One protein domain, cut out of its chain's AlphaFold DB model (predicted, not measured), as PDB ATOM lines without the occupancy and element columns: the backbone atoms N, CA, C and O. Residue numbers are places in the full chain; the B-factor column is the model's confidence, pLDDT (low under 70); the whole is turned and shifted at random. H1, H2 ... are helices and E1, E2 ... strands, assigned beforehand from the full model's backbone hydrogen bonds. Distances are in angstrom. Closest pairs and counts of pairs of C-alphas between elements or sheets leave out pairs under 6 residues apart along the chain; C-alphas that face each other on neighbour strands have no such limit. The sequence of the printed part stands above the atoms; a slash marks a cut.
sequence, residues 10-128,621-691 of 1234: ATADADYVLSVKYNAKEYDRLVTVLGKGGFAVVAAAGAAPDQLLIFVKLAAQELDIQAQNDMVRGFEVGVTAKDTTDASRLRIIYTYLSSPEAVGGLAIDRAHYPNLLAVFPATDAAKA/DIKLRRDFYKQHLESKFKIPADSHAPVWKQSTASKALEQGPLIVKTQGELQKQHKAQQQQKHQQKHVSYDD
ATOM      1  N   ALA A  10     217.917 219.983 197.581       47.88
ATOM      2  CA  ALA A  10     219.260 219.422 197.396       47.88
ATOM      3  C   ALA A  10     220.160 219.523 198.634       47.88
ATOM      4  O   ALA A  10     221.093 218.739 198.785       47.88
ATOM      5  N   THR A  11     219.882 220.479 199.522       47.91
ATOM      6  CA  THR A  11     220.509 220.576 200.852       47.91
ATOM      7  C   THR A  11     219.727 219.822 201.930       47.91
ATOM      8  O   THR A  11     220.124 219.820 203.096       47.91
ATOM      9  N   ALA A  12     218.628 219.159 201.561       55.44
ATOM     10  CA  ALA A  12     217.824 218.364 202.467       55.44
ATOM     11  C   ALA A  12     218.304 216.902 202.457       55.44
ATOM     12  O   ALA A  12     218.016 216.139 201.538       55.44
ATOM     13  N   ASP A  13     219.007 216.512 203.523       71.31
ATOM     14  CA  ASP A  13     219.314 215.119 203.881       71.31
ATOM     15  C   ASP A  13     218.003 214.324 204.054       71.31
ATOM     16  O   ASP A  13     217.437 214.264 205.146       71.31
ATOM     17  N   ALA A  14     217.453 213.805 202.956       80.75
ATOM     18  CA  ALA A  14     216.241 212.990 202.926       80.75
ATOM     19  C   ALA A  14     216.578 211.509 203.147       80.75
ATOM     20  O   ALA A  14     217.690 211.061 202.873       80.75
ATOM     21  N   ASP A  15     215.601 210.726 203.597       86.81
ATOM     22  CA  ASP A  15     215.801 209.296 203.839       86.81
ATOM     23  C   ASP A  15     215.371 208.464 202.624       86.81
ATOM     24  O   ASP A  15     216.110 207.593 202.165       86.81
ATOM     25  N   TYR A  16     214.197 208.768 202.063       90.00
ATOM     26  CA  TYR A  16     213.604 208.048 200.933       90.00
ATOM     27  C   TYR A  16     212.961 208.993 199.915       90.00
ATOM     28  O   TYR A  16     212.475 210.074 200.256       90.00
ATOM     29  N   VAL A  17     212.933 208.547 198.655       90.00
ATOM     30  CA  VAL A  17     212.151 209.157 197.574       90.00
ATOM     31  C   VAL A  17     211.062 208.179 197.144       90.00
ATOM     32  O   VAL A  17     211.349 207.044 196.757       90.00
ATOM     33  N   LEU A  18     209.812 208.633 197.181       91.06
ATOM     34  CA  LEU A  18     208.659 207.924 196.639       91.06
ATOM     35  C   LEU A  18     208.284 208.587 195.308       91.06
ATOM     36  O   LEU A  18     207.889 209.752 195.265       91.06
ATOM     37  N   SER A  19     208.414 207.854 194.205       90.31
ATOM     38  CA  SER A  19     207.948 208.288 192.885       90.31
ATOM     39  C   SER A  19     206.505 207.836 192.695       90.31
ATOM     40  O   SER A  19     206.251 206.635 192.616       90.31
ATOM     41  N   VAL A  20     205.571 208.776 192.551       91.12
ATOM     42  CA  VAL A  20     204.126 208.500 192.501       91.12
ATOM     43  C   VAL A  20     203.510 209.121 191.248       91.12
ATOM     44  O   VAL A  20     203.824 210.259 190.896       91.12
ATOM     45  N   LYS A  21     202.612 208.401 190.570       90.75
ATOM     46  CA  LYS A  21     201.734 208.986 189.545       90.75
ATOM     47  C   LYS A  21     200.605 209.747 190.246       90.75
ATOM     48  O   LYS A  21     199.962 209.215 191.146       90.75
ATOM     49  N   TYR A  22     200.372 211.001 189.876       88.88
ATOM     50  CA  TYR A  22     199.461 211.866 190.620       88.88
ATOM     51  C   TYR A  22     197.989 211.465 190.444       88.88
ATOM     52  O   TYR A  22     197.433 211.497 189.345       88.88
ATOM     53  N   ASN A  23     197.354 211.154 191.571       89.75
ATOM     54  CA  ASN A  23     195.926 210.907 191.732       89.75
ATOM     55  C   ASN A  23     195.512 211.565 193.055       89.75
ATOM     56  O   ASN A  23     195.958 211.106 194.103       89.75
ATOM     57  N   ALA A  24     194.699 212.629 193.019       86.25
ATOM     58  CA  ALA A  24     194.441 213.490 194.183       86.25
ATOM     59  C   ALA A  24     194.058 212.698 195.449       86.25
ATOM     60  O   ALA A  24     194.774 212.750 196.437       86.25
ATOM     61  N   LYS A  25     193.026 211.842 195.384       88.00
ATOM     62  CA  LYS A  25     192.554 211.060 196.548       88.00
ATOM     63  C   LYS A  25     193.619 210.140 197.161       88.00
ATOM     64  O   LYS A  25     193.586 209.863 198.355       88.00
ATOM     65  N   GLU A  26     194.525 209.622 196.337       88.06
ATOM     66  CA  GLU A  26     195.571 208.681 196.749       88.06
ATOM     67  C   GLU A  26     196.810 209.419 197.267       88.06
ATOM     68  O   GLU A  26     197.389 209.014 198.271       88.06
ATOM     69  N   TYR A  27     197.151 210.548 196.639       89.12
ATOM     70  CA  TYR A  27     198.167 211.491 197.099       89.12
ATOM     71  C   TYR A  27     197.799 212.091 198.463       89.12
ATOM     72  O   TYR A  27     198.607 212.045 199.389       89.12
ATOM     73  N   ASP A  28     196.560 212.565 198.613       90.50
ATOM     74  CA  ASP A  28     196.060 213.166 199.849       90.50
ATOM     75  C   ASP A  28     196.092 212.154 201.003       90.50
ATOM     76  O   ASP A  28     196.553 212.475 202.103       90.50
ATOM     77  N   ARG A  29     195.690 210.897 200.741       90.75
ATOM     78  CA  ARG A  29     195.829 209.788 201.699       90.75
ATOM     79  C   ARG A  29     197.296 209.542 202.052       90.75
ATOM     80  O   ARG A  29     197.623 209.527 203.234       90.75
ATOM     81  N   LEU A  30     198.167 209.366 201.057       90.88
ATOM     82  CA  LEU A  30     199.580 209.027 201.250       90.88
ATOM     83  C   LEU A  30     200.317 210.088 202.081       90.88
ATOM     84  O   LEU A  30     200.981 209.755 203.060       90.88
ATOM     85  N   VAL A  31     200.159 211.369 201.738       89.50
ATOM     86  CA  VAL A  31     200.786 212.489 202.459       89.50
ATOM     87  C   VAL A  31     200.208 212.639 203.872       89.50
ATOM     88  O   VAL A  31     200.955 212.917 204.809       89.50
ATOM     89  N   THR A  32     198.909 212.380 204.064       91.00
ATOM     90  CA  THR A  32     198.287 212.369 205.401       91.00
ATOM     91  C   THR A  32     198.802 211.217 206.271       91.00
ATOM     92  O   THR A  32     199.066 211.424 207.454       91.00
ATOM     93  N   VAL A  33     198.973 210.013 205.713       91.88
ATOM     94  CA  VAL A  33     199.519 208.846 206.432       91.88
ATOM     95  C   VAL A  33     200.982 209.077 206.814       91.88
ATOM     96  O   VAL A  33     201.336 208.888 207.975       91.88
ATOM     97  N   LEU A  34     201.808 209.584 205.890       90.94
ATOM     98  CA  LEU A  34     203.194 209.976 206.171       90.94
ATOM     99  C   LEU A  34     203.278 211.022 207.296       90.94
ATOM    100  O   LEU A  34     204.037 210.843 208.245       90.94
ATOM    101  N   GLY A  35     202.458 212.076 207.230       88.25
ATOM    102  CA  GLY A  35     202.418 213.119 208.259       88.25
ATOM    103  C   GLY A  35     201.963 212.619 209.635       88.25
ATOM    104  O   GLY A  35     202.473 213.091 210.648       88.25
ATOM    105  N   LYS A  36     201.042 211.646 209.687       88.94
ATOM    106  CA  LYS A  36     200.651 210.967 210.936       88.94
ATOM    107  C   LYS A  36     201.769 210.081 211.491       88.94
ATOM    108  O   LYS A  36     201.946 210.037 212.700       88.94
ATOM    109  N   GLY A  37     202.539 209.425 210.623       86.88
ATOM    110  CA  GLY A  37     203.705 208.612 210.980       86.88
ATOM    111  C   GLY A  37     204.996 209.403 211.222       86.88
ATOM    112  O   GLY A  37     206.076 208.895 210.949       86.88
ATOM    113  N   GLY A  38     204.916 210.668 211.645       86.94
ATOM    114  CA  GLY A  38     206.097 211.461 212.011       86.94
ATOM    115  C   GLY A  38     207.066 211.800 210.866       86.94
ATOM    116  O   GLY A  38     208.177 212.264 211.138       86.94
ATOM    117  N   PHE A  39     206.686 211.600 209.598       89.19
ATOM    118  CA  PHE A  39     207.508 212.013 208.459       89.19
ATOM    119  C   PHE A  39     207.288 213.490 208.115       89.19
ATOM    120  O   PHE A  39     206.162 213.946 207.907       89.19
ATOM    121  N   ALA A  40     208.389 214.223 207.958       87.44
ATOM    122  CA  ALA A  40     208.393 215.490 207.239       87.44
ATOM    123  C   ALA A  40     208.422 215.205 205.726       87.44
ATOM    124  O   ALA A  40     209.112 214.286 205.274       87.44
ATOM    125  N   VAL A  41     207.646 215.966 204.946       86.81
ATOM    126  CA  VAL A  41     207.313 215.631 203.549       86.81
ATOM    127  C   VAL A  41     207.523 216.838 202.639       86.81
ATOM    128  O   VAL A  41     207.009 217.922 202.916       86.81
ATOM    129  N   VAL A  42     208.229 216.639 201.524       84.44
ATOM    130  CA  VAL A  42     208.423 217.643 200.465       84.44
ATOM    131  C   VAL A  42     208.060 217.037 199.110       84.44
ATOM    132  O   VAL A  42     208.550 215.966 198.756       84.44
ATOM    133  N   ALA A  43     207.220 217.724 198.335       84.31
ATOM    134  CA  ALA A  43     206.827 217.303 196.992       84.31
ATOM    135  C   ALA A  43     207.585 218.094 195.913       84.31
ATOM    136  O   ALA A  43     207.721 219.311 196.010       84.31
ATOM    137  N   ALA A  44     208.041 217.410 194.864       82.44
ATOM    138  CA  ALA A  44     208.752 218.010 193.737       82.44
ATOM    139  C   ALA A  44     208.302 217.432 192.382       82.44
ATOM    140  O   ALA A  44     207.775 216.321 192.288       82.44
ATOM    141  N   ALA A  45     208.561 218.191 191.314       81.19
ATOM    142  CA  ALA A  45     208.252 217.818 189.936       81.19
ATOM    143  C   ALA A  45     209.027 216.565 189.478       81.19
ATOM    144  O   ALA A  45     210.263 216.561 189.491       81.19
ATOM    145  N   GLY A  46     208.311 215.529 189.028       77.69
ATOM    146  CA  GLY A  46     208.881 214.297 188.478       77.69
ATOM    147  C   GLY A  46     209.340 214.404 187.023       77.69
ATOM    148  O   GLY A  46     209.326 215.476 186.418       77.69
ATOM    149  N   ALA A  47     209.782 213.277 186.457       74.38
ATOM    150  CA  ALA A  47     210.296 213.199 185.086       74.38
ATOM    151  C   ALA A  47     209.176 213.217 184.023       74.38
ATOM    152  O   ALA A  47     209.391 213.696 182.909       74.38
ATOM    153  N   ALA A  48     207.985 212.727 184.370       75.38
ATOM    154  CA  ALA A  48     206.747 212.880 183.606       75.38
ATOM    155  C   ALA A  48     205.877 214.024 184.185       75.38
ATOM    156  O   ALA A  48     206.021 214.363 185.360       75.38
ATOM    157  N   PRO A  49     204.980 214.654 183.394       72.88
ATOM    158  CA  PRO A  49     204.172 215.794 183.853       72.88
ATOM    159  C   PRO A  49     203.061 215.413 184.845       72.88
ATOM    160  O   PRO A  49     202.497 216.284 185.495       72.88
ATOM    161  N   ASP A  50     202.729 214.127 184.933       82.12
ATOM    162  CA  ASP A  50     201.749 213.516 185.831       82.12
ATOM    163  C   ASP A  50     202.420 212.718 186.967       82.12
ATOM    164  O   ASP A  50     201.787 211.871 187.595       82.12
ATOM    165  N   GLN A  51     203.707 212.968 187.222       84.56
ATOM    166  CA  GLN A  51     204.525 212.263 188.205       84.56
ATOM    167  C   GLN A  51     205.072 213.241 189.246       84.56
ATOM    168  O   GLN A  51     205.685 214.249 188.901       84.56
ATOM    169  N   LEU A  52     204.917 212.894 190.522       87.94
ATOM    170  CA  LEU A  52     205.525 213.597 191.646       87.94
ATOM    171  C   LEU A  52     206.648 212.762 192.264       87.94
ATOM    172  O   LEU A  52     206.601 211.530 192.280       87.94
ATOM    173  N   LEU A  53     207.647 213.461 192.792       88.00
ATOM    174  CA  LEU A  53     208.676 212.913 193.667       88.00
ATOM    175  C   LEU A  53     208.392 213.421 195.076       88.00
ATOM    176  O   LEU A  53     208.413 214.627 195.313       88.00
ATOM    177  N   ILE A  54     208.093 212.505 195.990       89.31
ATOM    178  CA  ILE A  54     207.837 212.809 197.395       89.31
ATOM    179  C   ILE A  54     209.092 212.424 198.174       89.31
ATOM    180  O   ILE A  54     209.421 211.244 198.297       89.31
ATOM    181  N   PHE A  55     209.807 213.428 198.668       88.25
ATOM    182  CA  PHE A  55     210.945 213.262 199.564       88.25
ATOM    183  C   PHE A  55     210.432 213.183 200.998       88.25
ATOM    184  O   PHE A  55     209.640 214.029 201.421       88.25
ATOM    185  N   VAL A  56     210.890 212.176 201.742       89.12
ATOM    186  CA  VAL A  56     210.500 211.968 203.140       89.12
ATOM    187  C   VAL A  56     211.723 211.882 204.047       89.12
ATOM    188  O   VAL A  56     212.742 211.285 203.681       89.12
ATOM    189  N   LYS A  57     211.604 212.461 205.244       87.81
ATOM    190  CA  LYS A  57     212.550 212.286 206.351       87.81
ATOM    191  C   LYS A  57     211.789 211.957 207.630       87.81
ATOM    192  O   LYS A  57     210.801 212.629 207.930       87.81
ATOM    193  N   LEU A  58     212.226 210.942 208.370       88.25
ATOM    194  CA  LEU A  58     211.620 210.590 209.655       88.25
ATOM    195  C   LEU A  58     212.106 211.549 210.753       88.25
ATOM    196  O   LEU A  58     213.292 211.884 210.812       88.25
ATOM    197  N   ALA A  59     211.205 211.999 211.631       85.94
ATOM    198  CA  ALA A  59     211.580 212.811 212.787       85.94
ATOM    199  C   ALA A  59     212.567 212.059 213.699       85.94
ATOM    200  O   ALA A  59     212.390 210.873 213.968       85.94
ATOM    201  N   ALA A  60     213.585 212.752 214.221       81.69
ATOM    202  CA  ALA A  60     214.664 212.127 214.993       81.69
ATOM    203  C   ALA A  60     214.185 211.349 216.238       81.69
ATOM    204  O   ALA A  60     214.755 210.313 216.563       81.69
ATOM    205  N   GLN A  61     213.122 211.821 216.901       82.31
ATOM    206  CA  GLN A  61     212.502 211.133 218.040       82.31
ATOM    207  C   GLN A  61     211.790 209.839 217.614       82.31
ATOM    208  O   GLN A  61     211.972 208.804 218.246       82.31
ATOM    209  N   GLU A  62     211.033 209.879 216.514       85.38
ATOM    210  CA  GLU A  62     210.331 208.703 215.985       85.38
ATOM    211  C   GLU A  62     211.320 207.668 215.430       85.38
ATOM    212  O   GLU A  62     211.159 206.473 215.649       85.38
ATOM    213  N   LEU A  63     212.407 208.115 214.789       86.81
ATOM    214  CA  LEU A  63     213.501 207.239 214.368       86.81
ATOM    215  C   LEU A  63     214.136 206.501 215.556       86.81
ATOM    216  O   LEU A  63     214.468 205.325 215.416       86.81
ATOM    217  N   ASP A  64     214.285 207.155 216.710       82.38
ATOM    218  CA  ASP A  64     214.828 206.511 217.906       82.38
ATOM    219  C   ASP A  64     213.854 205.477 218.493       82.38
ATOM    220  O   ASP A  64     214.248 204.342 218.762       82.38
ATOM    221  N   ILE A  65     212.561 205.812 218.574       85.00
ATOM    222  CA  ILE A  65     211.492 204.884 218.983       85.00
ATOM    223  C   ILE A  65     211.451 203.658 218.057       85.00
ATOM    224  O   ILE A  65     211.440 202.520 218.530       85.00
ATOM    225  N   GLN A  66     211.483 203.856 216.735       87.75
ATOM    226  CA  GLN A  66     211.460 202.747 215.777       87.75
ATOM    227  C   GLN A  66     212.770 201.943 215.763       87.75
ATOM    228  O   GLN A  66     212.737 200.734 215.530       87.75
ATOM    229  N   ALA A  67     213.913 202.558 216.088       85.38
ATOM    230  CA  ALA A  67     215.168 201.844 216.309       85.38
ATOM    231  C   ALA A  67     215.114 200.953 217.560       85.38
ATOM    232  O   ALA A  67     215.433 199.767 217.471       85.38
ATOM    233  N   GLN A  68     214.652 201.481 218.699       81.81
ATOM    234  CA  GLN A  68     214.452 200.698 219.924       81.81
ATOM    235  C   GLN A  68     213.466 199.539 219.683       81.81
ATOM    236  O   GLN A  68     213.746 198.398 220.060       81.81
ATOM    237  N   ASN A  69     212.359 199.799 218.975       84.00
ATOM    238  CA  ASN A  69     211.391 198.776 218.573       84.00
ATOM    239  C   ASN A  69     212.025 197.671 217.713       84.00
ATOM    240  O   ASN A  69     211.786 196.494 217.981       84.00
ATOM    241  N   ASP A  70     212.816 198.009 216.689       85.25
ATOM    242  CA  ASP A  70     213.475 197.008 215.836       85.25
ATOM    243  C   ASP A  70     214.504 196.175 216.610       85.25
ATOM    244  O   ASP A  70     214.527 194.953 216.462       85.25
ATOM    245  N   MET A  71     215.292 196.808 217.487       79.94
ATOM    246  CA  MET A  71     216.249 196.102 218.342       79.94
ATOM    247  C   MET A  71     215.530 195.102 219.257       79.94
ATOM    248  O   MET A  71     215.888 193.926 219.258       79.94
ATOM    249  N   VAL A  72     214.475 195.514 219.972       79.44
ATOM    250  CA  VAL A  72     213.685 194.615 220.840       79.44
ATOM    251  C   VAL A  72     213.058 193.467 220.033       79.44
ATOM    252  O   VAL A  72     213.244 192.303 220.391       79.44
ATOM    253  N   ARG A  73     212.411 193.763 218.893       80.00
ATOM    254  CA  ARG A  73     211.856 192.752 217.963       80.00
ATOM    255  C   ARG A  73     212.929 191.781 217.440       80.00
ATOM    256  O   ARG A  73     212.618 190.628 217.147       80.00
ATOM    257  N   GLY A  74     214.171 192.242 217.304       79.88
ATOM    258  CA  GLY A  74     215.326 191.442 216.906       79.88
ATOM    259  C   GLY A  74     215.824 190.505 218.010       79.88
ATOM    260  O   GLY A  74     215.941 189.298 217.778       79.88
ATOM    261  N   PHE A  75     216.072 191.031 219.213       76.12
ATOM    262  CA  PHE A  75     216.580 190.250 220.348       76.12
ATOM    263  C   PHE A  75     215.623 189.128 220.772       76.12
ATOM    264  O   PHE A  75     216.084 188.053 221.154       76.12
ATOM    265  N   GLU A  76     214.307 189.331 220.632       74.19
ATOM    266  CA  GLU A  76     213.274 188.311 220.880       74.19
ATOM    267  C   GLU A  76     213.458 187.017 220.067       74.19
ATOM    268  O   GLU A  76     213.045 185.951 220.521       74.19
ATOM    269  N   VAL A  77     214.089 187.085 218.887       75.31
ATOM    270  CA  VAL A  77     214.313 185.923 218.002       75.31
ATOM    271  C   VAL A  77     215.790 185.609 217.738       75.31
ATOM    272  O   VAL A  77     216.086 184.706 216.955       75.31
ATOM    273  N   GLY A  78     216.716 186.325 218.385       72.94
ATOM    274  CA  GLY A  78     218.162 186.080 218.295       72.94
ATOM    275  C   GLY A  78     218.953 186.921 217.295       72.94
ATOM    276  O   GLY A  78     220.104 186.599 217.011       72.94
ATOM    277  N   VAL A  79     218.396 188.032 216.809       82.00
ATOM    278  CA  VAL A  79     219.191 189.067 216.133       82.00
ATOM    279  C   VAL A  79     219.924 189.890 217.198       82.00
ATOM    280  O   VAL A  79     219.298 190.484 218.068       82.00
ATOM    281  N   THR A  80     221.253 189.945 217.114       74.00
ATOM    282  CA  THR A  80     222.154 190.660 218.043       74.00
ATOM    283  C   THR A  80     222.843 191.876 217.406       74.00
ATOM    284  O   THR A  80     223.693 192.530 218.021       74.00
ATOM    285  N   ALA A  81     222.491 192.191 216.156       76.06
ATOM    286  CA  ALA A  81     223.009 193.320 215.394       76.06
ATOM    287  C   ALA A  81     222.738 194.657 216.108       76.06
ATOM    288  O   ALA A  81     221.600 195.013 216.389       76.06
ATOM    289  N   LYS A  82     223.793 195.443 216.340       66.25
ATOM    290  CA  LYS A  82     223.751 196.687 217.143       66.25
ATOM    291  C   LYS A  82     223.222 197.920 216.384       66.25
ATOM    292  O   LYS A  82     223.364 199.033 216.871       66.25
ATOM    293  N   ASP A  83     222.716 197.715 215.169       69.69
ATOM    294  CA  ASP A  83     222.170 198.701 214.219       69.69
ATOM    295  C   ASP A  83     222.954 200.010 213.964       69.69
ATOM    296  O   ASP A  83     222.436 200.934 213.350       69.69
ATOM    297  N   THR A  84     224.246 200.088 214.296       71.44
ATOM    298  CA  THR A  84     225.062 201.315 214.176       71.44
ATOM    299  C   THR A  84     225.493 201.695 212.740       71.44
ATOM    300  O   THR A  84     226.603 202.198 212.559       71.44
ATOM    301  N   THR A  85     224.701 201.407 211.701       81.31
ATOM    302  CA  THR A  85     225.080 201.632 210.285       81.31
ATOM    303  C   THR A  85     224.031 202.414 209.496       81.31
ATOM    304  O   THR A  85     222.842 202.372 209.815       81.31
ATOM    305  N   ASP A  86     224.448 203.083 208.419       81.94
ATOM    306  CA  ASP A  86     223.533 203.810 207.526       81.94
ATOM    307  C   ASP A  86     222.524 202.858 206.866       81.94
ATOM    308  O   ASP A  86     221.332 203.163 206.786       81.94
ATOM    309  N   ALA A  87     222.978 201.659 206.480       86.62
ATOM    310  CA  ALA A  87     222.118 200.579 206.008       86.62
ATOM    311  C   ALA A  87     221.058 200.179 207.048       86.62
ATOM    312  O   ALA A  87     219.896 199.990 206.693       86.62
ATOM    313  N   SER A  88     221.432 200.075 208.327       88.19
ATOM    314  CA  SER A  88     220.489 199.823 209.423       88.19
ATOM    315  C   SER A  88     219.463 200.943 209.569       88.19
ATOM    316  O   SER A  88     218.271 200.653 209.646       88.19
ATOM    317  N   ARG A  89     219.902 202.210 209.547       88.69
ATOM    318  CA  ARG A  89     219.025 203.388 209.645       88.69
ATOM    319  C   ARG A  89     217.965 203.392 208.542       88.69
ATOM    320  O   ARG A  89     216.774 203.481 208.824       88.69
ATOM    321  N   LEU A  90     218.402 203.244 207.291       90.25
ATOM    322  CA  LEU A  90     217.525 203.226 206.119       90.25
ATOM    323  C   LEU A  90     216.580 202.016 206.135       90.25
ATOM    324  O   LEU A  90     215.386 202.174 205.890       90.25
ATOM    325  N   ARG A  91     217.076 200.828 206.507       92.00
ATOM    326  CA  ARG A  91     216.254 199.623 206.686       92.00
ATOM    327  C   ARG A  91     215.120 199.840 207.687       92.00
ATOM    328  O   ARG A  91     213.994 199.487 207.367       92.00
ATOM    329  N   ILE A  92     215.395 200.393 208.872       90.75
ATOM    330  CA  ILE A  92     214.378 200.614 209.920       90.75
ATOM    331  C   ILE A  92     213.271 201.539 209.396       90.75
ATOM    332  O   ILE A  92     212.090 201.215 209.511       90.75
ATOM    333  N   ILE A  93     213.653 202.634 208.732       92.00
ATOM    334  CA  ILE A  93     212.717 203.584 208.112       92.00
ATOM    335  C   ILE A  93     211.878 202.900 207.022       92.00
ATOM    336  O   ILE A  93     210.662 203.075 206.985       92.00
ATOM    337  N   TYR A  94     212.496 202.083 206.165       92.19
ATOM    338  CA  TYR A  94     211.778 201.325 205.139       92.19
ATOM    339  C   TYR A  94     210.817 200.292 205.737       92.19
ATOM    340  O   TYR A  94     209.671 200.222 205.312       92.19
ATOM    341  N   THR A  95     211.248 199.534 206.749       89.75
ATOM    342  CA  THR A  95     210.394 198.580 207.468       89.75
ATOM    343  C   THR A  95     209.194 199.288 208.100       89.75
ATOM    344  O   THR A  95     208.081 198.793 207.981       89.75
ATOM    345  N   TYR A  96     209.373 200.469 208.698       91.38
ATOM    346  CA  TYR A  96     208.264 201.262 209.237       91.38
ATOM    347  C   TYR A  96     207.289 201.743 208.141       91.38
ATOM    348  O   TYR A  96     206.074 201.603 208.295       91.38
ATOM    349  N   LEU A  97     207.804 202.210 206.994       91.12
ATOM    350  CA  LEU A  97     206.992 202.567 205.820       91.12
ATOM    351  C   LEU A  97     206.188 201.369 205.277       91.12
ATOM    352  O   LEU A  97     204.998 201.513 205.007       91.12
ATOM    353  N   SER A  98     206.820 200.200 205.112       88.38
ATOM    354  CA  SER A  98     206.226 199.039 204.431       88.38
ATOM    355  C   SER A  98     205.394 198.116 205.327       88.38
ATOM    356  O   SER A  98     204.591 197.340 204.813       88.38
ATOM    357  N   SER A  99     205.608 198.122 206.647       86.56
ATOM    358  CA  SER A  99     204.927 197.184 207.549       86.56
ATOM    359  C   SER A  99     203.423 197.473 207.669       86.56
ATOM    360  O   SER A  99     203.019 198.636 207.601       86.56
ATOM    361  N   PRO A 100     202.574 196.449 207.891       82.75
ATOM    362  CA  PRO A 100     201.137 196.644 208.076       82.75
ATOM    363  C   PRO A 100     200.789 197.548 209.267       82.75
ATOM    364  O   PRO A 100     201.434 197.484 210.318       82.75
ATOM    365  N   GLU A 101     199.689 198.296 209.144       83.81
ATOM    366  CA  GLU A 101     199.113 199.114 210.228       83.81
ATOM    367  C   GLU A 101     198.876 198.275 211.506       83.81
ATOM    368  O   GLU A 101     199.188 198.713 212.612       83.81
ATOM    369  N   ALA A 102     198.475 197.004 211.353       80.56
ATOM    370  CA  ALA A 102     198.259 196.041 212.443       80.56
ATOM    371  C   ALA A 102     199.504 195.702 213.303       80.56
ATOM    372  O   ALA A 102     199.363 195.046 214.334       80.56
ATOM    373  N   VAL A 103     200.716 196.117 212.907       78.69
ATOM    374  CA  VAL A 103     201.961 195.994 213.706       78.69
ATOM    375  C   VAL A 103     202.676 197.337 213.911       78.69
ATOM    376  O   VAL A 103     203.874 197.376 214.224       78.69
ATOM    377  N   GLY A 104     201.940 198.440 213.740       80.06
ATOM    378  CA  GLY A 104     202.440 199.803 213.900       80.06
ATOM    379  C   GLY A 104     203.316 200.294 212.745       80.06
ATOM    380  O   GLY A 104     204.212 201.093 212.988       80.06
ATOM    381  N   GLY A 105     203.113 199.794 211.521       86.50
ATOM    382  CA  GLY A 105     203.684 200.382 210.300       86.50
ATOM    383  C   GLY A 105     202.672 201.241 209.531       86.50
ATOM    384  O   GLY A 105     201.547 201.436 209.987       86.50
ATOM    385  N   LEU A 106     203.063 201.754 208.360       88.06
ATOM    386  CA  LEU A 106     202.236 202.663 207.543       88.06
ATOM    387  C   LEU A 106     201.615 202.029 206.279       88.06
ATOM    388  O   LEU A 106     200.911 202.718 205.539       88.06
ATOM    389  N   ALA A 107     201.873 200.742 206.014       86.38
ATOM    390  CA  ALA A 107     201.373 199.986 204.856       86.38
ATOM    391  C   ALA A 107     201.596 200.665 203.480       86.38
ATOM    392  O   ALA A 107     200.784 200.535 202.560       86.38
ATOM    393  N   ILE A 108     202.702 201.400 203.315       87.56
ATOM    394  CA  ILE A 108     203.047 202.098 202.070       87.56
ATOM    395  C   ILE A 108     203.769 201.130 201.125       87.56
ATOM    396  O   ILE A 108     204.997 201.083 201.047       87.56
ATOM    397  N   ASP A 109     202.980 200.350 200.385       82.19
ATOM    398  CA  ASP A 109     203.444 199.446 199.332       82.19
ATOM    399  C   ASP A 109     202.671 199.629 198.005       82.19
ATOM    400  O   ASP A 109     201.708 200.395 197.905       82.19
ATOM    401  N   ARG A 110     203.091 198.899 196.961       80.81
ATOM    402  CA  ARG A 110     202.431 198.895 195.637       80.81
ATOM    403  C   ARG A 110     201.062 198.180 195.622       80.81
ATOM    404  O   ARG A 110     200.419 198.166 194.575       80.81
ATOM    405  N   ALA A 111     200.629 197.551 196.718       76.19
ATOM    406  CA  ALA A 111     199.342 196.853 196.814       76.19
ATOM    407  C   ALA A 111     198.241 197.764 197.385       76.19
ATOM    408  O   ALA A 111     197.114 197.742 196.892       76.19
ATOM    409  N   HIS A 112     198.578 198.600 198.369       82.81
ATOM    410  CA  HIS A 112     197.688 199.604 198.953       82.81
ATOM    411  C   HIS A 112     197.683 200.919 198.150       82.81
ATOM    412  O   HIS A 112     196.660 201.606 198.120       82.81
ATOM    413  N   TYR A 113     198.793 201.245 197.471       86.31
ATOM    414  CA  TYR A 113     198.962 202.446 196.642       86.31
ATOM    415  C   TYR A 113     199.338 202.061 195.194       86.31
ATOM    416  O   TYR A 113     200.522 202.029 194.845       86.31
ATOM    417  N   PRO A 114     198.365 201.735 194.319       85.69
ATOM    418  CA  PRO A 114     198.634 201.258 192.960       85.69
ATOM    419  C   PRO A 114     199.313 202.289 192.040       85.69
ATOM    420  O   PRO A 114     199.878 201.899 191.017       85.69
ATOM    421  N   ASN A 115     199.296 203.586 192.370       89.94
ATOM    422  CA  ASN A 115     200.029 204.619 191.630       89.94
ATOM    423  C   ASN A 115     201.459 204.869 192.162       89.94
ATOM    424  O   ASN A 115     202.168 205.735 191.637       89.94
ATOM    425  N   LEU A 116     201.922 204.106 193.162       89.31
ATOM    426  CA  LEU A 116     203.295 204.143 193.673       89.31
ATOM    427  C   LEU A 116     204.258 203.448 192.692       89.31
ATOM    428  O   LEU A 116     204.378 202.224 192.645       89.31
ATOM    429  N   LEU A 117     204.970 204.238 191.888       86.12
ATOM    430  CA  LEU A 117     205.830 203.727 190.819       86.12
ATOM    431  C   LEU A 117     207.129 203.123 191.364       86.12
ATOM    432  O   LEU A 117     207.520 202.044 190.926       86.12
ATOM    433  N   ALA A 118     207.797 203.789 192.310       85.44
ATOM    434  CA  ALA A 118     209.046 203.318 192.917       85.44
ATOM    435  C   ALA A 118     209.279 203.934 194.306       85.44
ATOM    436  O   ALA A 118     208.845 205.056 194.566       85.44
ATOM    437  N   VAL A 119     210.014 203.213 195.155       89.19
ATOM    438  CA  VAL A 119     210.522 203.680 196.453       89.19
ATOM    439  C   VAL A 119     211.993 203.294 196.532       89.19
ATOM    440  O   VAL A 119     212.316 202.116 196.408       89.19
ATOM    441  N   PHE A 120     212.884 204.263 196.725       87.69
ATOM    442  CA  PHE A 120     214.324 204.022 196.868       87.69
ATOM    443  C   PHE A 120     214.920 204.986 197.903       87.69
ATOM    444  O   PHE A 120     214.390 206.091 198.077       87.69
ATOM    445  N   PRO A 121     215.985 204.593 198.625       87.44
ATOM    446  CA  PRO A 121     216.614 205.480 199.593       87.44
ATOM    447  C   PRO A 121     217.217 206.690 198.873       87.44
ATOM    448  O   PRO A 121     217.814 206.553 197.803       87.44
ATOM    449  N   ALA A 122     217.102 207.874 199.472       76.62
ATOM    450  CA  ALA A 122     217.637 209.129 198.939       76.62
ATOM    451  C   ALA A 122     219.167 209.243 199.141       76.62
ATOM    452  O   ALA A 122     219.699 210.317 199.415       76.62
ATOM    453  N   THR A 123     219.870 208.109 199.019       66.00
ATOM    454  CA  THR A 123     221.311 207.940 199.226       66.00
ATOM    455  C   THR A 123     222.096 209.019 198.493       66.00
ATOM    456  O   THR A 123     221.915 209.186 197.291       66.00
ATOM    457  N   ASP A 124     222.975 209.700 199.234       56.88
ATOM    458  CA  ASP A 124     223.720 210.918 198.884       56.88
ATOM    459  C   ASP A 124     224.092 211.065 197.392       56.88
ATOM    460  O   ASP A 124     225.191 210.727 196.935       56.88
ATOM    461  N   ALA A 125     223.131 211.582 196.624       45.00
ATOM    462  CA  ALA A 125     223.147 211.591 195.163       45.00
ATOM    463  C   ALA A 125     224.279 212.455 194.580       45.00
ATOM    464  O   ALA A 125     224.709 212.250 193.442       45.00
ATOM    465  N   ALA A 126     224.798 213.398 195.369       42.44
ATOM    466  CA  ALA A 126     225.911 214.261 194.993       42.44
ATOM    467  C   ALA A 126     227.273 213.537 195.027       42.44
ATOM    468  O   ALA A 126     228.200 213.945 194.326       42.44
ATOM    469  N   LYS A 127     227.415 212.440 195.790       54.75
ATOM    470  CA  LYS A 127     228.691 211.707 195.964       54.75
ATOM    471  C   LYS A 127     228.950 210.624 194.898       54.75
ATOM    472  O   LYS A 127     229.897 209.842 195.021       54.75
ATOM    473  N   ALA A 128     228.153 210.593 193.828       58.06
ATOM    474  CA  ALA A 128     228.203 209.618 192.734       58.06
ATOM    475  C   ALA A 128     229.506 209.669 191.894       58.06
ATOM    476  O   ALA A 128     229.572 210.307 190.830       58.06
ATOM    477  N   ASP A 621     214.512 181.957 228.520       58.66
ATOM    478  CA  ASP A 621     213.181 182.431 228.121       58.66
ATOM    479  C   ASP A 621     213.195 183.773 227.348       58.66
ATOM    480  O   ASP A 621     213.856 184.743 227.729       58.66
ATOM    481  N   ILE A 622     212.411 183.829 226.267       60.03
ATOM    482  CA  ILE A 622     212.216 185.003 225.404       60.03
ATOM    483  C   ILE A 622     211.631 186.178 226.197       60.03
ATOM    484  O   ILE A 622     212.019 187.323 225.952       60.03
ATOM    485  N   LYS A 623     210.738 185.927 227.165       55.38
ATOM    486  CA  LYS A 623     210.176 186.999 227.998       55.38
ATOM    487  C   LYS A 623     211.247 187.597 228.915       55.38
ATOM    488  O   LYS A 623     211.409 188.816 228.911       55.38
ATOM    489  N   LEU A 624     212.038 186.768 229.604       60.03
ATOM    490  CA  LEU A 624     213.167 187.242 230.418       60.03
ATOM    491  C   LEU A 624     214.144 188.109 229.600       60.03
ATOM    492  O   LEU A 624     214.558 189.172 230.058       60.03
ATOM    493  N   ARG A 625     214.456 187.702 228.359       68.19
ATOM    494  CA  ARG A 625     215.290 188.485 227.427       68.19
ATOM    495  C   ARG A 625     214.643 189.816 227.059       68.19
ATOM    496  O   ARG A 625     215.299 190.848 227.167       68.19
ATOM    497  N   ARG A 626     213.374 189.808 226.635       65.25
ATOM    498  CA  ARG A 626     212.605 191.017 226.293       65.25
ATOM    499  C   ARG A 626     212.626 192.016 227.448       65.25
ATOM    500  O   ARG A 626     212.904 193.189 227.220       65.25
ATOM    501  N   ASP A 627     212.341 191.557 228.661       64.62
ATOM    502  CA  ASP A 627     212.188 192.431 229.822       64.62
ATOM    503  C   ASP A 627     213.555 192.947 230.319       64.62
ATOM    504  O   ASP A 627     213.682 194.138 230.604       64.62
ATOM    505  N   PHE A 628     214.610 192.120 230.283       66.81
ATOM    506  CA  PHE A 628     215.996 192.557 230.512       66.81
ATOM    507  C   PHE A 628     216.452 193.600 229.481       66.81
ATOM    508  O   PHE A 628     216.924 194.677 229.850       66.81
ATOM    509  N   TYR A 629     216.299 193.323 228.183       64.38
ATOM    510  CA  TYR A 629     216.785 194.218 227.132       64.38
ATOM    511  C   TYR A 629     215.989 195.524 227.049       64.38
ATOM    512  O   TYR A 629     216.599 196.573 226.859       64.38
ATOM    513  N   LYS A 630     214.672 195.521 227.295       67.06
ATOM    514  CA  LYS A 630     213.875 196.760 227.412       67.06
ATOM    515  C   LYS A 630     214.390 197.722 228.489       67.06
ATOM    516  O   LYS A 630     214.201 198.923 228.350       67.06
ATOM    517  N   GLN A 631     215.029 197.212 229.543       65.69
ATOM    518  CA  GLN A 631     215.594 198.028 230.625       65.69
ATOM    519  C   GLN A 631     217.030 198.515 230.345       65.69
ATOM    520  O   GLN A 631     217.515 199.389 231.055       65.69
ATOM    521  N   HIS A 632     217.714 197.970 229.328       63.41
ATOM    522  CA  HIS A 632     219.149 198.201 229.080       63.41
ATOM    523  C   HIS A 632     219.494 198.653 227.642       63.41
ATOM    524  O   HIS A 632     220.662 198.919 227.343       63.41
ATOM    525  N   LEU A 633     218.515 198.735 226.733       61.91
ATOM    526  CA  LEU A 633     218.699 199.178 225.347       61.91
ATOM    527  C   LEU A 633     218.467 200.684 225.175       61.91
ATOM    528  O   LEU A 633     217.447 201.117 224.647       61.91
ATOM    529  N   GLU A 634     219.474 201.482 225.520       59.16
ATOM    530  CA  GLU A 634     219.604 202.814 224.921       59.16
ATOM    531  C   GLU A 634     219.989 202.687 223.439       59.16
ATOM    532  O   GLU A 634     220.941 201.975 223.086       59.16
ATOM    533  N   SER A 635     219.276 203.410 222.573       55.72
ATOM    534  CA  SER A 635     219.637 203.576 221.163       55.72
ATOM    535  C   SER A 635     221.036 204.183 221.034       55.72
ATOM    536  O   SER A 635     221.365 205.195 221.654       55.72
ATOM    537  N   LYS A 636     221.887 203.559 220.211       55.03
ATOM    538  CA  LYS A 636     223.274 204.009 219.968       55.03
ATOM    539  C   LYS A 636     223.450 204.680 218.612       55.03
ATOM    540  O   LYS A 636     224.582 204.880 218.162       55.03
ATOM    541  N   PHE A 637     222.346 205.053 217.965       56.00
ATOM    542  CA  PHE A 637     222.396 205.920 216.801       56.00
ATOM    543  C   PHE A 637     222.939 207.288 217.211       56.00
ATOM    544  O   PHE A 637     222.337 208.017 217.996       56.00
ATOM    545  N   LYS A 638     224.065 207.686 216.611       53.03
ATOM    546  CA  LYS A 638     224.404 209.106 216.525       53.03
ATOM    547  C   LYS A 638     223.403 209.746 215.571       53.03
ATOM    548  O   LYS A 638     223.660 209.794 214.370       53.03
ATOM    549  N   ILE A 639     222.274 210.201 216.113       55.59
ATOM    550  CA  ILE A 639     221.353 211.103 215.422       55.59
ATOM    551  C   ILE A 639     222.218 212.226 214.826       55.59
ATOM    552  O   ILE A 639     222.922 212.898 215.590       55.59
ATOM    553  N   PRO A 640     222.253 212.407 213.492       52.94
ATOM    554  CA  PRO A 640     222.960 213.529 212.899       52.94
ATOM    555  C   PRO A 640     222.371 214.808 213.490       52.94
ATOM    556  O   PRO A 640     221.163 215.014 213.408       52.94
ATOM    557  N   ALA A 641     223.198 215.640 214.128       45.38
ATOM    558  CA  ALA A 641     222.724 216.914 214.656       45.38
ATOM    559  C   ALA A 641     222.065 217.699 213.510       45.38
ATOM    560  O   ALA A 641     222.656 217.769 212.432       45.38
ATOM    561  N   ASP A 642     220.864 218.251 213.730       50.88
ATOM    562  CA  ASP A 642     220.015 218.828 212.677       50.88
ATOM    563  C   ASP A 642     220.610 220.117 212.047       50.88
ATOM    564  O   ASP A 642     220.031 221.202 212.137       50.88
ATOM    565  N   SER A 643     221.750 220.038 211.357       43.91
ATOM    566  CA  SER A 643     222.375 221.163 210.644       43.91
ATOM    567  C   SER A 643     221.469 221.735 209.547       43.91
ATOM    568  O   SER A 643     221.597 222.900 209.180       43.91
ATOM    569  N   HIS A 644     220.507 220.933 209.076       49.97
ATOM    570  CA  HIS A 644     219.480 221.300 208.097       49.97
ATOM    571  C   HIS A 644     218.066 221.384 208.716       49.97
ATOM    572  O   HIS A 644     217.064 221.380 207.996       49.97
ATOM    573  N   ALA A 645     217.977 221.537 210.049       49.62
ATOM    574  CA  ALA A 645     216.742 221.764 210.811       49.62
ATOM    575  C   ALA A 645     215.705 222.696 210.149       49.62
ATOM    576  O   ALA A 645     214.532 222.318 210.119       49.62
ATOM    577  N   PRO A 646     216.053 223.910 209.660       52.56
ATOM    578  CA  PRO A 646     215.039 224.892 209.272       52.56
ATOM    579  C   PRO A 646     214.229 224.514 208.028       52.56
ATOM    580  O   PRO A 646     213.148 225.074 207.856       52.56
ATOM    581  N   VAL A 647     214.699 223.589 207.179       58.06
ATOM    582  CA  VAL A 647     213.913 223.105 206.030       58.06
ATOM    583  C   VAL A 647     212.848 222.123 206.516       58.06
ATOM    584  O   VAL A 647     211.657 222.389 206.368       58.06
ATOM    585  N   TRP A 648     213.266 221.046 207.188       67.56
ATOM    586  CA  TRP A 648     212.360 219.984 207.637       67.56
ATOM    587  C   TRP A 648     211.382 220.431 208.735       67.56
ATOM    588  O   TRP A 648     210.227 220.018 208.723       67.56
ATOM    589  N   LYS A 649     211.781 221.363 209.618       62.28
ATOM    590  CA  LYS A 649     210.870 221.993 210.600       62.28
ATOM    591  C   LYS A 649     209.817 222.907 209.959       62.28
ATOM    592  O   LYS A 649     208.889 223.326 210.642       62.28
ATOM    593  N   GLN A 650     209.944 223.223 208.667       60.19
ATOM    594  CA  GLN A 650     208.984 224.039 207.920       60.19
ATOM    595  C   GLN A 650     208.208 223.262 206.844       60.19
ATOM    596  O   GLN A 650     207.250 223.822 206.304       60.19
ATOM    597  N   SER A 651     208.570 222.012 206.532       64.75
ATOM    598  CA  SER A 651     207.916 221.165 205.519       64.75
ATOM    599  C   SER A 651     206.947 220.148 206.141       64.75
ATOM    600  O   SER A 651     207.192 218.939 206.175       64.75
ATOM    601  N   THR A 652     205.830 220.659 206.657       73.69
ATOM    602  CA  THR A 652     204.718 219.856 207.187       73.69
ATOM    603  C   THR A 652     203.901 219.232 206.054       73.69
ATOM    604  O   THR A 652     203.710 219.863 205.014       73.69
ATOM    605  N   ALA A 653     203.314 218.050 206.284       75.25
ATOM    606  CA  ALA A 653     202.423 217.368 205.336       75.25
ATOM    607  C   ALA A 653     201.323 218.278 204.737       75.25
ATOM    608  O   ALA A 653     201.058 218.203 203.541       75.25
ATOM    609  N   SER A 654     200.757 219.207 205.520       75.06
ATOM    610  CA  SER A 654     199.794 220.214 205.034       75.06
ATOM    611  C   SER A 654     200.327 221.066 203.866       75.06
ATOM    612  O   SER A 654     199.595 221.279 202.904       75.06
ATOM    613  N   LYS A 655     201.604 221.475 203.873       78.25
ATOM    614  CA  LYS A 655     202.197 222.209 202.739       78.25
ATOM    615  C   LYS A 655     202.420 221.308 201.527       78.25
ATOM    616  O   LYS A 655     202.251 221.754 200.398       78.25
ATOM    617  N   ALA A 656     202.763 220.036 201.736       77.44
ATOM    618  CA  ALA A 656     202.892 219.075 200.640       77.44
ATOM    619  C   ALA A 656     201.535 218.795 199.957       77.44
ATOM    620  O   ALA A 656     201.493 218.650 198.731       77.44
ATOM    621  N   LEU A 657     200.427 218.791 200.712       81.25
ATOM    622  CA  LEU A 657     199.061 218.720 200.169       81.25
ATOM    623  C   LEU A 657     198.730 219.926 199.272       81.25
ATOM    624  O   LEU A 657     198.152 219.746 198.206       81.25
ATOM    625  N   GLU A 658     199.143 221.139 199.646       79.25
ATOM    626  CA  GLU A 658     198.954 222.345 198.822       79.25
ATOM    627  C   GLU A 658     199.868 222.369 197.581       79.25
ATOM    628  O   GLU A 658     199.443 222.744 196.485       79.25
ATOM    629  N   GLN A 659     201.128 221.947 197.729       80.31
ATOM    630  CA  GLN A 659     202.149 222.020 196.677       80.31
ATOM    631  C   GLN A 659     201.940 221.000 195.548       80.31
ATOM    632  O   GLN A 659     202.063 221.358 194.375       80.31
ATOM    633  N   GLY A 660     201.607 219.744 195.865       77.75
ATOM    634  CA  GLY A 660     201.468 218.666 194.871       77.75
ATOM    635  C   GLY A 660     200.513 218.993 193.707       77.75
ATOM    636  O   GLY A 660     200.928 218.919 192.545       77.75
ATOM    637  N   PRO A 661     199.266 219.430 193.976       81.38
ATOM    638  CA  PRO A 661     198.305 219.825 192.946       81.38
ATOM    639  C   PRO A 661     198.755 221.023 192.098       81.38
ATOM    640  O   PRO A 661     198.357 221.125 190.935       81.38
ATOM    641  N   LEU A 662     199.556 221.939 192.655       79.00
ATOM    642  CA  LEU A 662     200.102 223.090 191.929       79.00
ATOM    643  C   LEU A 662     201.224 222.657 190.978       79.00
ATOM    644  O   LEU A 662     201.173 222.987 189.794       79.00
ATOM    645  N   ILE A 663     202.171 221.846 191.460       78.81
ATOM    646  CA  ILE A 663     203.295 221.315 190.672       78.81
ATOM    647  C   ILE A 663     202.791 220.618 189.399       78.81
ATOM    648  O   ILE A 663     203.251 220.932 188.300       78.81
ATOM    649  N   VAL A 664     201.794 219.733 189.522       79.56
ATOM    650  CA  VAL A 664     201.237 218.981 188.381       79.56
ATOM    651  C   VAL A 664     200.523 219.898 187.379       79.56
ATOM    652  O   VAL A 664     200.678 219.723 186.167       79.56
ATOM    653  N   LYS A 665     199.790 220.922 187.846       79.75
ATOM    654  CA  LYS A 665     199.180 221.935 186.961       79.75
ATOM    655  C   LYS A 665     200.253 222.687 186.172       79.75
ATOM    656  O   LYS A 665     200.194 222.709 184.943       79.75
ATOM    657  N   THR A 666     201.270 223.214 186.855       79.00
ATOM    658  CA  THR A 666     202.369 223.961 186.227       79.00
ATOM    659  C   THR A 666     203.172 223.094 185.250       79.00
ATOM    660  O   THR A 666     203.462 223.547 184.143       79.00
ATOM    661  N   GLN A 667     203.473 221.829 185.575       74.06
ATOM    662  CA  GLN A 667     204.116 220.903 184.630       74.06
ATOM    663  C   GLN A 667     203.243 220.635 183.391       74.06
ATOM    664  O   GLN A 667     203.753 220.632 182.266       74.06
ATOM    665  N   GLY A 668     201.933 220.444 183.573       71.31
ATOM    666  CA  GLY A 668     200.983 220.254 182.474       71.31
ATOM    667  C   GLY A 668     200.869 221.475 181.554       71.31
ATOM    668  O   GLY A 668     200.795 221.329 180.333       71.31
ATOM    669  N   GLU A 669     200.896 222.683 182.113       78.31
ATOM    670  CA  GLU A 669     200.870 223.945 181.362       78.31
ATOM    671  C   GLU A 669     202.183 224.211 180.622       78.31
ATOM    672  O   GLU A 669     202.153 224.471 179.417       78.31
ATOM    673  N   LEU A 670     203.332 224.033 181.282       72.00
ATOM    674  CA  LEU A 670     204.651 224.105 180.647       72.00
ATOM    675  C   LEU A 670     204.761 223.125 179.468       72.00
ATOM    676  O   LEU A 670     205.270 223.488 178.406       72.00
ATOM    677  N   GLN A 671     204.242 221.896 179.602       71.06
ATOM    678  CA  GLN A 671     204.263 220.933 178.498       71.06
ATOM    679  C   GLN A 671     203.360 221.362 177.325       71.06
ATOM    680  O   GLN A 671     203.749 221.180 176.170       71.06
ATOM    681  N   LYS A 672     202.185 221.957 177.589       76.94
ATOM    682  CA  LYS A 672     201.318 222.534 176.541       76.94
ATOM    683  C   LYS A 672     202.022 223.684 175.815       76.94
ATOM    684  O   LYS A 672     202.073 223.675 174.588       76.94
ATOM    685  N   GLN A 673     202.622 224.618 176.557       75.12
ATOM    686  CA  GLN A 673     203.387 225.735 175.992       75.12
ATOM    687  C   GLN A 673     204.564 225.243 175.138       75.12
ATOM    688  O   GLN A 673     204.759 225.727 174.026       75.12
ATOM    689  N   HIS A 674     205.317 224.240 175.600       70.25
ATOM    690  CA  HIS A 674     206.439 223.694 174.833       70.25
ATOM    691  C   HIS A 674     205.991 222.973 173.557       70.25
ATOM    692  O   HIS A 674     206.618 223.147 172.515       70.25
ATOM    693  N   LYS A 675     204.889 222.211 173.605       74.62
ATOM    694  CA  LYS A 675     204.291 221.587 172.413       74.62
ATOM    695  C   LYS A 675     203.838 222.644 171.401       74.62
ATOM    696  O   LYS A 675     204.147 222.504 170.221       74.62
ATOM    697  N   ALA A 676     203.210 223.730 171.857       76.06
ATOM    698  CA  ALA A 676     202.851 224.861 171.002       76.06
ATOM    699  C   ALA A 676     204.093 225.538 170.387       76.06
ATOM    700  O   ALA A 676     204.133 225.749 169.179       76.06
ATOM    701  N   GLN A 677     205.153 225.787 171.166       75.38
ATOM    702  CA  GLN A 677     206.419 226.337 170.656       75.38
ATOM    703  C   GLN A 677     207.139 225.388 169.681       75.38
ATOM    704  O   GLN A 677     207.759 225.844 168.721       75.38
ATOM    705  N   GLN A 678     207.072 224.069 169.890       68.31
ATOM    706  CA  GLN A 678     207.609 223.072 168.955       68.31
ATOM    707  C   GLN A 678     206.815 223.053 167.643       68.31
ATOM    708  O   GLN A 678     207.431 223.043 166.576       68.31
ATOM    709  N   GLN A 679     205.480 223.105 167.712       73.38
ATOM    710  CA  GLN A 679     204.597 223.214 166.546       73.38
ATOM    711  C   GLN A 679     204.839 224.523 165.785       73.38
ATOM    712  O   GLN A 679     205.056 224.474 164.579       73.38
ATOM    713  N   GLN A 680     204.937 225.661 166.476       75.56
ATOM    714  CA  GLN A 680     205.306 226.950 165.882       75.56
ATOM    715  C   GLN A 680     206.692 226.907 165.229       75.56
ATOM    716  O   GLN A 680     206.849 227.403 164.122       75.56
ATOM    717  N   LYS A 681     207.694 226.253 165.837       74.56
ATOM    718  CA  LYS A 681     209.018 226.062 165.210       74.56
ATOM    719  C   LYS A 681     208.991 225.130 163.995       74.56
ATOM    720  O   LYS A 681     209.803 225.312 163.093       74.56
ATOM    721  N   HIS A 682     208.086 224.151 163.945       68.69
ATOM    722  CA  HIS A 682     207.887 223.319 162.751       68.69
ATOM    723  C   HIS A 682     207.158 224.103 161.654       68.69
ATOM    724  O   HIS A 682     207.605 224.097 160.513       68.69
ATOM    725  N   GLN A 683     206.113 224.856 162.001       70.19
ATOM    726  CA  GLN A 683     205.402 225.752 161.087       70.19
ATOM    727  C   GLN A 683     206.330 226.838 160.530       70.19
ATOM    728  O   GLN A 683     206.380 227.012 159.323       70.19
ATOM    729  N   GLN A 684     207.152 227.490 161.358       69.19
ATOM    730  CA  GLN A 684     208.163 228.450 160.900       69.19
ATOM    731  C   GLN A 684     209.241 227.803 160.020       69.19
ATOM    732  O   GLN A 684     209.708 228.445 159.086       69.19
ATOM    733  N   LYS A 685     209.622 226.539 160.263       67.88
ATOM    734  CA  LYS A 685     210.506 225.801 159.344       67.88
ATOM    735  C   LYS A 685     209.839 225.489 158.004       67.88
ATOM    736  O   LYS A 685     210.522 225.569 156.993       67.88
ATOM    737  N   HIS A 686     208.546 225.165 157.987       59.09
ATOM    738  CA  HIS A 686     207.785 224.984 156.749       59.09
ATOM    739  C   HIS A 686     207.621 226.307 155.993       59.09
ATOM    740  O   HIS A 686     208.075 226.400 154.862       59.09
ATOM    741  N   VAL A 687     207.119 227.362 156.643       64.19
ATOM    742  CA  VAL A 687     206.984 228.702 156.042       64.19
ATOM    743  C   VAL A 687     208.329 229.217 155.526       64.19
ATOM    744  O   VAL A 687     208.400 229.658 154.391       64.19
ATOM    745  N   SER A 688     209.424 229.076 156.284       60.19
ATOM    746  CA  SER A 688     210.764 229.471 155.816       60.19
ATOM    747  C   SER A 688     211.308 228.604 154.673       60.19
ATOM    748  O   SER A 688     212.208 229.053 153.963       60.19
ATOM    749  N   TYR A 689     210.829 227.368 154.512       58.31
ATOM    750  CA  TYR A 689     211.195 226.493 153.398       58.31
ATOM    751  C   TYR A 689     210.387 226.850 152.147       58.31
ATOM    752  O   TYR A 689     210.963 226.995 151.067       58.31
ATOM    753  N   ASP A 690     209.089 227.093 152.299       65.38
ATOM    754  CA  ASP A 690     208.209 227.500 151.208       65.38
ATOM    755  C   ASP A 690     208.537 228.932 150.732       65.38
ATOM    756  O   ASP A 690     208.730 229.113 149.536       65.38
ATOM    757  N   ASP A 691     208.817 229.896 151.624       65.31
ATOM    758  CA  ASP A 691     209.397 231.219 151.285       65.31
ATOM    759  C   ASP A 691     210.692 231.100 150.461       65.31
ATOM    760  O   ASP A 691     210.973 231.926 149.588       65.31
TER     761      ASP A 691
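This is residues 10 to 128 and 621 to 691 of the 1234 residues of an uncharacterized protein of Diutina rugosa (UniProt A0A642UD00). A twisted sheet of four strands has H1 and H3 packed on one face, while the long helix H6 passes along its E2 edge and runs on as an arm, of which residues 672 to 691 stick out. From the sheet's other end H2 reaches away, with H3 crossing it on one side and H4 beside its far part. The printed part has 190 residues with six named helices and four named strands, in the order E1 H1 E2 E3 H2 H3 E4 H4 H5 H6; the class is mixed, helices and strands. The sheet's order is E2 E3 E1 E4, antiparallel throughout. The whole is loose, with a radius of gyration of the C-alphas of 22.0 A and spans of 90 by 33 by 28 A, the arm of H6 adding to the length.

The sheet runs E2, residues 39 to 45, E3, residues 51 to 58, E1, residues 16 to 21, and E4, residues 116 to 121. E2 and E3 form a hairpin, with N 44 and O 53 2.8 A apart, within hydrogen-bond range. Between E3 and E1, N 18 and O 54 are 2.9 A apart, and between E1 and E4, N 17 and O 120 are 2.9 A apart, both within range. H1, residues 24 to 36, has a height over the sheet of 9.0 A and runs along the strands, at 4 degrees to E3 on the local plane. E1, H1 and E2 are a split strand-helix-strand unit, two strands running the same way with E3 between them, and its crossover is right-handed. E3, H2, residues 60 to 75, H3, residues 86 to 98, and E4 make another, also right-handed, with E1 between the strands. H3 is on the same face as H1, at a height over the sheet of 8.2 A. H6, residues 653 to 691, stands at the sheet's level, 2.2 A, and touches H1 with residues 653 to 661 alone; their closest C-alphas, of Gly 35 and Ala 653, are 5.2 A apart, at a steep tilt of 40 degrees, opposite ways. H2 only grazes the sheet and touches H3 about perpendicular, at 89 degrees; the closest C-alphas, of Ala 67 and Ile 92, are 6.6 A apart. H4, residues 622 to 632, touches H2, the closest C-alphas, of Val 72 and Arg 626, being 6.6 A apart, at a shallow tilt of 34 degrees, only just short of steep. H5, residues 645 to 648, only grazes the sheet. Every O i to N i+4 pair is within hydrogen-bond range in H1, H2 and H3, 6 of 7 in H4 and 33 of 35 in H6; H5 is too short for such a pair.

E1 begins at C-alpha 16, (213.604, 208.048, 200.933). E3 is 22.7 A long, H2 22.6 A and H6 56.2 A, ending at C-alpha 691, (209.397, 231.219, 151.285).

The C-alphas of Asp 621 and Asp 691 are the farthest apart, 91.1 A. Residues 129 to 620 are not printed, and C-alphas 128 and 621 are 47.1 A apart across the cut. The links H3 to E4 and H4 to H5 are long. The mean pLDDT of the printed part is 76.5, and residues 621 to 651 are among those under 70.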